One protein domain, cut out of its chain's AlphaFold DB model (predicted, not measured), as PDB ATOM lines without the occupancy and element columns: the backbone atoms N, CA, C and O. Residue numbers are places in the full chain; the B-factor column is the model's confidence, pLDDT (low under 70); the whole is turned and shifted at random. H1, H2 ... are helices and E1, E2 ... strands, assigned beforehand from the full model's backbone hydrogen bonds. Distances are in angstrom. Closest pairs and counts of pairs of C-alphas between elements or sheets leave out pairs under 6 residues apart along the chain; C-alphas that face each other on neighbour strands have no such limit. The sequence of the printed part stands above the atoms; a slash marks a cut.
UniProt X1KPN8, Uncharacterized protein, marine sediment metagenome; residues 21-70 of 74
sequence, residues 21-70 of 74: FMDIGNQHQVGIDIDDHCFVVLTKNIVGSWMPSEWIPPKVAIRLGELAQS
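Overview. This is residues 21 to 70 of the 74 residues of an uncharacterized protein of marine sediment metagenome (UniProt X1KPN8). A strongly twisted antiparallel sheet of four strands, formed as a chain of hairpins, has a single helix, H1, packed on it in a second layer. The two long strands E2 and E3 make the middle of the sheet, with E1 and the short E4 at its edges. The printed part has 50 residues, with four named strands and one named helix in the order E1, E2, E3, E4, H1; the sheet's order is also E1, E2, E3, E4, and the class is mixed, helices and strands. The whole is compact, with a radius of gyration of the C-alphas of 10.9 A and spans of 32 by 24 by 16 A.

Arrangement. E1, residues 21 to 25, and E2, residues 28 to 35, form an antiparallel hairpin at 147 degrees, with N 22 and O 30 within hydrogen-bond range at 2.9 A. E3, residues 38 to 44, forms a hairpin with E2, also antiparallel at 147 degrees, with N 33 and O 40 at 2.9 A and N 42 and O 31 at 2.8 A. E4, residues 50 to 52, forms a hairpin with E3, antiparallel at 132 degrees, with N 43 and O 51 at 2.9 A. The four strands are a meander, each the antiparallel neighbour of the one before. The pairing is staggered: E2 pairs with E1 over residues 28 to 31 and with E3 over residues 31 to 35. E1 is apart from E3 and from E4. H1, residues 58 to 68, is on the sheet at a height of 8.2 A over the sheet. It lies over E2 and E3, but only just, with 3 of its C-alphas falling on each, and runs along the strands, at 27 degrees to E2 on the local plane. The closest C-alphas of H1 and E1 are those of Lys 59 and Ile 24, 6.8 A apart; those of H1 and E3 are Leu 64 and Phe 39, 7.3 A apart. In H1 every O i to N i+4 pair is within hydrogen-bond range.

Along the chain. E1 begins at C-alpha 21, (-27.409, 1.918, 48.052), and measures 12.5 A. E2 measures 22.5 A and ends at C-alpha 35, (-27.008, 16.232, 54.521). E3 measures 19.5 A and E4 7.2 A. H1 measures 15.6 A and ends at C-alpha 68, (-38.892, 9.907, 55.261).

Size, cuts and confidence. The two C-alphas farthest apart, those of Val 47 and Gln 69, are 33.6 A apart. The printed part has no cut, and its four links are tight. The mean pLDDT of the printed part is 91.1, and no printed residue is under 70.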
ATOM      1  N   PHE A  21     -27.689   2.210  49.454       93.50
ATOM      2  CA  PHE A  21     -27.409   1.918  48.052       93.50
ATOM      3  C   PHE A  21     -28.635   1.301  47.391       93.50
ATOM      4  O   PHE A  21     -29.313   0.462  47.986       93.50
ATOM      5  N   MET A  22     -28.889   1.672  46.140       93.31
ATOM      6  CA  MET A  22     -29.952   1.084  45.330       93.31
ATOM      7  C   MET A  22     -29.473   0.773  43.920       93.31
ATOM      8  O   MET A  22     -28.891   1.622  43.248       93.31
ATOM      9  N   ASP A  23     -29.786  -0.432  43.453       92.31
ATOM     10  CA  ASP A  23     -29.709  -0.791  42.038       92.31
ATOM     11  C   ASP A  23     -30.958  -0.262  41.314       92.31
ATOM     12  O   ASP A  23     -32.098  -0.547  41.705       92.31
ATOM     13  N   ILE A  24     -30.747   0.533  40.267       91.38
ATOM     14  CA  ILE A  24     -31.822   1.120  39.457       91.38
ATOM     15  C   ILE A  24     -31.976   0.442  38.086       91.38
ATOM     16  O   ILE A  24     -32.856   0.824  37.315       91.38
ATOM     17  N   GLY A  25     -31.212  -0.618  37.818       88.56
ATOM     18  CA  GLY A  25     -31.188  -1.375  36.568       88.56
ATOM     19  C   GLY A  25     -30.041  -0.963  35.646       88.56
ATOM     20  O   GLY A  25     -29.347   0.024  35.875       88.56
ATOM     21  N   ASN A  26     -29.830  -1.734  34.573       84.38
ATOM     22  CA  ASN A  26     -28.782  -1.491  33.571       84.38
ATOM     23  C   ASN A  26     -27.376  -1.307  34.167       84.38
ATOM     24  O   ASN A  26     -26.610  -0.488  33.674       84.38
ATOM     25  N   GLN A  27     -27.046  -2.034  35.242       83.06
ATOM     26  CA  GLN A  27     -25.769  -1.914  35.966       83.06
ATOM     27  C   GLN A  27     -25.526  -0.530  36.600       83.06
ATOM     28  O   GLN A  27     -24.402  -0.220  36.992       83.06
ATOM     29  N   HIS A  28     -26.565   0.302  36.727       86.06
ATOM     30  CA  HIS A  28     -26.476   1.589  37.401       86.06
ATOM     31  C   HIS A  28     -26.893   1.446  38.863       86.06
ATOM     32  O   HIS A  28     -27.935   0.875  39.193       86.06
ATOM     33  N   GLN A  29     -26.081   2.024  39.740       92.06
ATOM     34  CA  GLN A  29     -26.336   2.108  41.170       92.06
ATOM     35  C   GLN A  29     -26.390   3.577  41.571       92.06
ATOM     36  O   GLN A  29     -25.575   4.379  41.112       92.06
ATOM     37  N   VAL A  30     -27.313   3.909  42.464       95.12
ATOM     38  CA  VAL A  30     -27.332   5.200  43.150       95.12
ATOM     39  C   VAL A  30     -27.067   5.012  44.635       95.12
ATOM     40  O   VAL A  30     -27.368   3.962  45.214       95.12
ATOM     41  N   GLY A  31     -26.508   6.046  45.239       95.50
ATOM     42  CA  GLY A  31     -26.415   6.205  46.676       95.50
ATOM     43  C   GLY A  31     -27.490   7.161  47.179       95.50
ATOM     44  O   GLY A  31     -27.946   8.032  46.442       95.50
ATOM     45  N   ILE A  32     -27.885   7.004  48.433       95.38
ATOM     46  CA  ILE A  32     -28.685   7.980  49.168       95.38
ATOM     47  C   ILE A  32     -27.953   8.263  50.475       95.38
ATOM     48  O   ILE A  32     -27.502   7.331  51.146       95.38
ATOM     49  N   ASP A  33     -27.862   9.536  50.827       94.31
ATOM     50  CA  ASP A  33     -27.321  10.000  52.099       94.31
ATOM     51  C   ASP A  33     -28.221  11.079  52.716       94.31
ATOM     52  O   ASP A  33     -29.248  11.438  52.130       94.31
ATOM     53  N   ILE A  34     -27.854  11.573  53.897       91.25
ATOM     54  CA  ILE A  34     -28.488  12.729  54.535       91.25
ATOM     55  C   ILE A  34     -27.447  13.823  54.714       91.25
ATOM     56  O   ILE A  34     -26.397  13.583  55.304       91.25
ATOM     57  N   ASP A  35     -27.778  15.022  54.258       88.88
ATOM     58  CA  ASP A  35     -27.008  16.232  54.521       88.88
ATOM     59  C   ASP A  35     -27.966  17.369  54.869       88.88
ATOM     60  O   ASP A  35     -29.019  17.502  54.246       88.88
ATOM     61  N   ASP A  36     -27.636  18.133  55.908       87.69
ATOM     62  CA  ASP A  36     -28.454  19.233  56.444       87.69
ATOM     63  C   ASP A  36     -29.969  18.920  56.521       87.69
ATOM     64  O   ASP A  36     -30.825  19.613  55.967       87.69
ATOM     65  N   HIS A  37     -30.311  17.798  57.168       86.19
ATOM     66  CA  HIS A  37     -31.688  17.297  57.333       86.19
ATOM     67  C   HIS A  37     -32.455  16.990  56.031       86.19
ATOM     68  O   HIS A  37     -33.654  16.705  56.072       86.19
ATOM     69  N   CYS A  38     -31.777  16.987  54.885       88.62
ATOM     70  CA  CYS A  38     -32.328  16.635  53.586       88.62
ATOM     71  C   CYS A  38     -31.726  15.324  53.080       88.62
ATOM     72  O   CYS A  38     -30.569  15.003  53.340       88.62
ATOM     73  N   PHE A  39     -32.498  14.568  52.299       93.00
ATOM     74  CA  PHE A  39     -31.919  13.458  51.551       93.00
ATOM     75  C   PHE A  39     -31.135  13.972  50.349       93.00
ATOM     76  O   PHE A  39     -31.633  14.797  49.580       93.00
ATOM     77  N   VAL A  40     -29.958  13.394  50.135       94.38
ATOM     78  CA  VAL A  40     -29.118  13.648  48.965       94.38
ATOM     79  C   VAL A  40     -29.038  12.377  48.131       94.38
ATOM     80  O   VAL A  40     -28.695  11.307  48.633       94.38
ATOM     81  N   VAL A  41     -29.353  12.486  46.839       95.75
ATOM     82  CA  VAL A  41     -29.161  11.396  45.876       95.75
ATOM     83  C   VAL A  41     -27.772  11.517  45.267       95.75
ATOM     84  O   VAL A  41     -27.383  12.582  44.791       95.75
ATOM     85  N   LEU A  42     -27.032  10.412  45.271       95.44
ATOM     86  CA  LEU A  42     -25.642  10.347  44.847       95.44
ATOM     87  C   LEU A  42     -25.482   9.427  43.632       95.44
ATOM     88  O   LEU A  42     -26.043   8.328  43.583       95.44
ATOM     89  N   THR A  43     -24.656   9.832  42.671       93.31
ATOM     90  CA  THR A  43     -24.211   8.992  41.548       93.31
ATOM     91  C   THR A  43     -22.696   8.822  41.577       93.31
ATOM     92  O   THR A  43     -21.981   9.605  42.205       93.31
ATOM     93  N   LYS A  44     -22.190   7.761  40.937       89.50
ATOM     94  CA  LYS A  44     -20.747   7.567  40.769       89.50
ATOM     95  C   LYS A  44     -20.248   8.334  39.554       89.50
ATOM     96  O   LYS A  44     -20.824   8.227  38.474       89.50
ATOM     97  N   ASN A  45     -19.129   9.026  39.713       86.00
ATOM     98  CA  ASN A  45     -18.366   9.545  38.586       86.00
ATOM     99  C   ASN A  45     -17.502   8.450  37.930       86.00
ATOM    100  O   ASN A  45     -17.449   7.307  38.388       86.00
ATOM    101  N   ILE A  46     -16.777   8.818  36.871       82.31
ATOM    102  CA  ILE A  46     -15.925   7.892  36.105       82.31
ATOM    103  C   ILE A  46     -14.798   7.250  36.933       82.31
ATOM    104  O   ILE A  46     -14.354   6.153  36.610       82.31
ATOM    105  N   VAL A  47     -14.358   7.899  38.016       85.38
ATOM    106  CA  VAL A  47     -13.341   7.363  38.938       85.38
ATOM    107  C   VAL A  47     -13.959   6.627  40.137       85.38
ATOM    108  O   VAL A  47     -13.252   6.246  41.064       85.38
ATOM    109  N   GLY A  48     -15.279   6.409  40.131       84.25
ATOM    110  CA  GLY A  48     -16.006   5.641  41.142       84.25
ATOM    111  C   GLY A  48     -16.329   6.393  42.436       84.25
ATOM    112  O   GLY A  48     -16.842   5.773  43.366       84.25
ATOM    113  N   SER A  49     -16.057   7.698  42.508       88.88
ATOM    114  CA  SER A  49     -16.407   8.543  43.659       88.88
ATOM    115  C   SER A  49     -17.867   8.981  43.596       88.88
ATOM    116  O   SER A  49     -18.392   9.240  42.512       88.88
ATOM    117  N   TRP A  50     -18.510   9.088  44.758       92.62
ATOM    118  CA  TRP A  50     -19.894   9.537  44.873       92.62
ATOM    119  C   TRP A  50     -19.999  11.061  44.861       92.62
ATOM    120  O   TRP A  50     -19.181  11.753  45.466       92.62
ATOM    121  N   MET A  51     -21.020  11.572  44.178       92.50
ATOM    122  CA  MET A  51     -21.314  13.000  44.070       92.50
ATOM    123  C   MET A  51     -22.825  13.257  44.023       92.50
ATOM    124  O   MET A  51     -23.551  12.401  43.510       92.50
ATOM    125  N   PRO A  52     -23.299  14.415  44.523       93.75
ATOM    126  CA  PRO A  52     -24.695  14.821  44.414       93.75
ATOM    127  C   PRO A  52     -25.182  14.823  42.969       93.75
ATOM    128  O   PRO A  52     -24.459  15.198  42.046       93.75
ATOM    129  N   SER A  53     -26.422  14.389  42.787       91.38
ATOM    130  CA  SER A  53     -27.082  14.281  41.495       91.38
ATOM    131  C   SER A  53     -28.404  15.032  41.523       91.38
ATOM    132  O   SER A  53     -29.237  14.795  42.395       91.38
ATOM    133  N   GLU A  54     -28.637  15.872  40.517       92.12
ATOM    134  CA  GLU A  54     -29.949  16.492  40.281       92.12
ATOM    135  C   GLU A  54     -30.953  15.505  39.663       92.12
ATOM    136  O   GLU A  54     -32.163  15.724  39.667       92.12
ATOM    137  N   TRP A  55     -30.461  14.386  39.127       92.38
ATOM    138  CA  TRP A  55     -31.302  13.330  38.590       92.38
ATOM    139  C   TRP A  55     -31.768  12.379  39.693       92.38
ATOM    140  O   TRP A  55     -30.949  11.731  40.350       92.38
ATOM    141  N   ILE A  56     -33.092  12.252  39.836       93.19
ATOM    142  CA  ILE A  56     -33.755  11.340  40.773       93.19
ATOM    143  C   ILE A  56     -34.567  10.302  39.977       93.19
ATOM    144  O   ILE A  56     -35.643  10.615  39.460       93.19
ATOM    145  N   PRO A  57     -34.091   9.050  39.860       92.56
ATOM    146  CA  PRO A  57     -34.849   7.983  39.213       92.56
ATOM    147  C   PRO A  57     -36.155   7.660  39.969       92.56
ATOM    148  O   PRO A  57     -36.162   7.680  41.201       92.56
ATOM    149  N   PRO A  58     -37.244   7.241  39.290       94.12
ATOM    150  CA  PRO A  58     -38.531   6.971  39.947       94.12
ATOM    151  C   PRO A  58     -38.466   5.975  41.117       94.12
ATOM    152  O   PRO A  58     -39.090   6.193  42.152       94.12
ATOM    153  N   LYS A  59     -37.666   4.902  40.995       93.56
ATOM    154  CA  LYS A  59     -37.457   3.928  42.085       93.56
ATOM    155  C   LYS A  59     -36.831   4.563  43.331       93.56
ATOM    156  O   LYS A  59     -37.148   4.166  44.445       93.56
ATOM    157  N   VAL A  60     -35.954   5.542  43.130       94.88
ATOM    158  CA  VAL A  60     -35.256   6.258  44.202       94.88
ATOM    159  C   VAL A  60     -36.226   7.193  44.905       94.88
ATOM    160  O   VAL A  60     -36.282   7.186  46.126       94.88
ATOM    161  N   ALA A  61     -37.068   7.911  44.154       94.56
ATOM    162  CA  ALA A  61     -38.100   8.775  44.727       94.56
ATOM    163  C   ALA A  61     -39.058   8.014  45.663       94.56
ATOM    164  O   ALA A  61     -39.358   8.492  46.756       94.56
ATOM    165  N   ILE A  62     -39.485   6.803  45.280       94.44
ATOM    166  CA  ILE A  62     -40.311   5.940  46.143       94.44
ATOM    167  C   ILE A  62     -39.563   5.612  47.439       94.44
ATOM    168  O   ILE A  62     -40.108   5.788  48.528       94.44
ATOM    169  N   ARG A  63     -38.293   5.199  47.334       93.81
ATOM    170  CA  ARG A  63     -37.477   4.867  48.504       93.81
ATOM    171  C   ARG A  63     -37.271   6.058  49.438       93.81
ATOM    172  O   ARG A  63     -37.303   5.875  50.649       93.81
ATOM    173  N   LEU A  64     -37.085   7.263  48.903       93.81
ATOM    174  CA  LEU A  64     -36.997   8.481  49.713       93.81
ATOM    175  C   LEU A  64     -38.274   8.694  50.536       93.81
ATOM    176  O   LEU A  64     -38.187   9.004  51.719       93.81
ATOM    177  N   GLY A  65     -39.449   8.451  49.947       93.44
ATOM    178  CA  GLY A  65     -40.724   8.514  50.661       93.44
ATOM    179  C   GLY A  65     -40.857   7.478  51.781       93.44
ATOM    180  O   GLY A  65     -41.417   7.784  52.831       93.44
ATOM    181  N   GLU A  66     -40.328   6.267  51.589       93.44
ATOM    182  CA  GLU A  66     -40.279   5.232  52.635       93.44
ATOM    183  C   GLU A  66     -39.321   5.611  53.770       93.44
ATOM    184  O   GLU A  66     -39.649   5.439  54.942       93.44
ATOM    185  N   LEU A  67     -38.141   6.135  53.426       91.38
ATOM    186  CA  LEU A  67     -37.149   6.576  54.403       91.38
ATOM    187  C   LEU A  67     -37.678   7.761  55.219       91.38
ATOM    188  O   LEU A  67     -37.576   7.741  56.438       91.38
ATOM    189  N   ALA A  68     -38.318   8.743  54.582       89.00
ATOM    190  CA  ALA A  68     -38.892   9.907  55.261       89.00
ATOM    191  C   ALA A  68     -39.940   9.547  56.332       89.00
ATOM    192  O   ALA A  68     -40.154  10.311  57.266       89.00
ATOM    193  N   GLN A  69     -40.603   8.395  56.197       88.38
ATOM    194  CA  GLN A  69     -41.600   7.905  57.153       88.38
ATOM    195  C   GLN A  69     -40.993   7.064  58.286       88.38
ATOM    196  O   GLN A  69     -41.706   6.672  59.207       88.38
ATOM    197  N   SER A  70     -39.696   6.751  58.226       82.00
ATOM    198  CA  SER A  70     -39.026   5.946  59.241       82.00
ATOM    199  C   SER A  70     -38.486   6.823  60.369       82.00
ATOM    200  O   SER A  70     -37.620   7.663  60.153       82.00
TER     201      SER A  70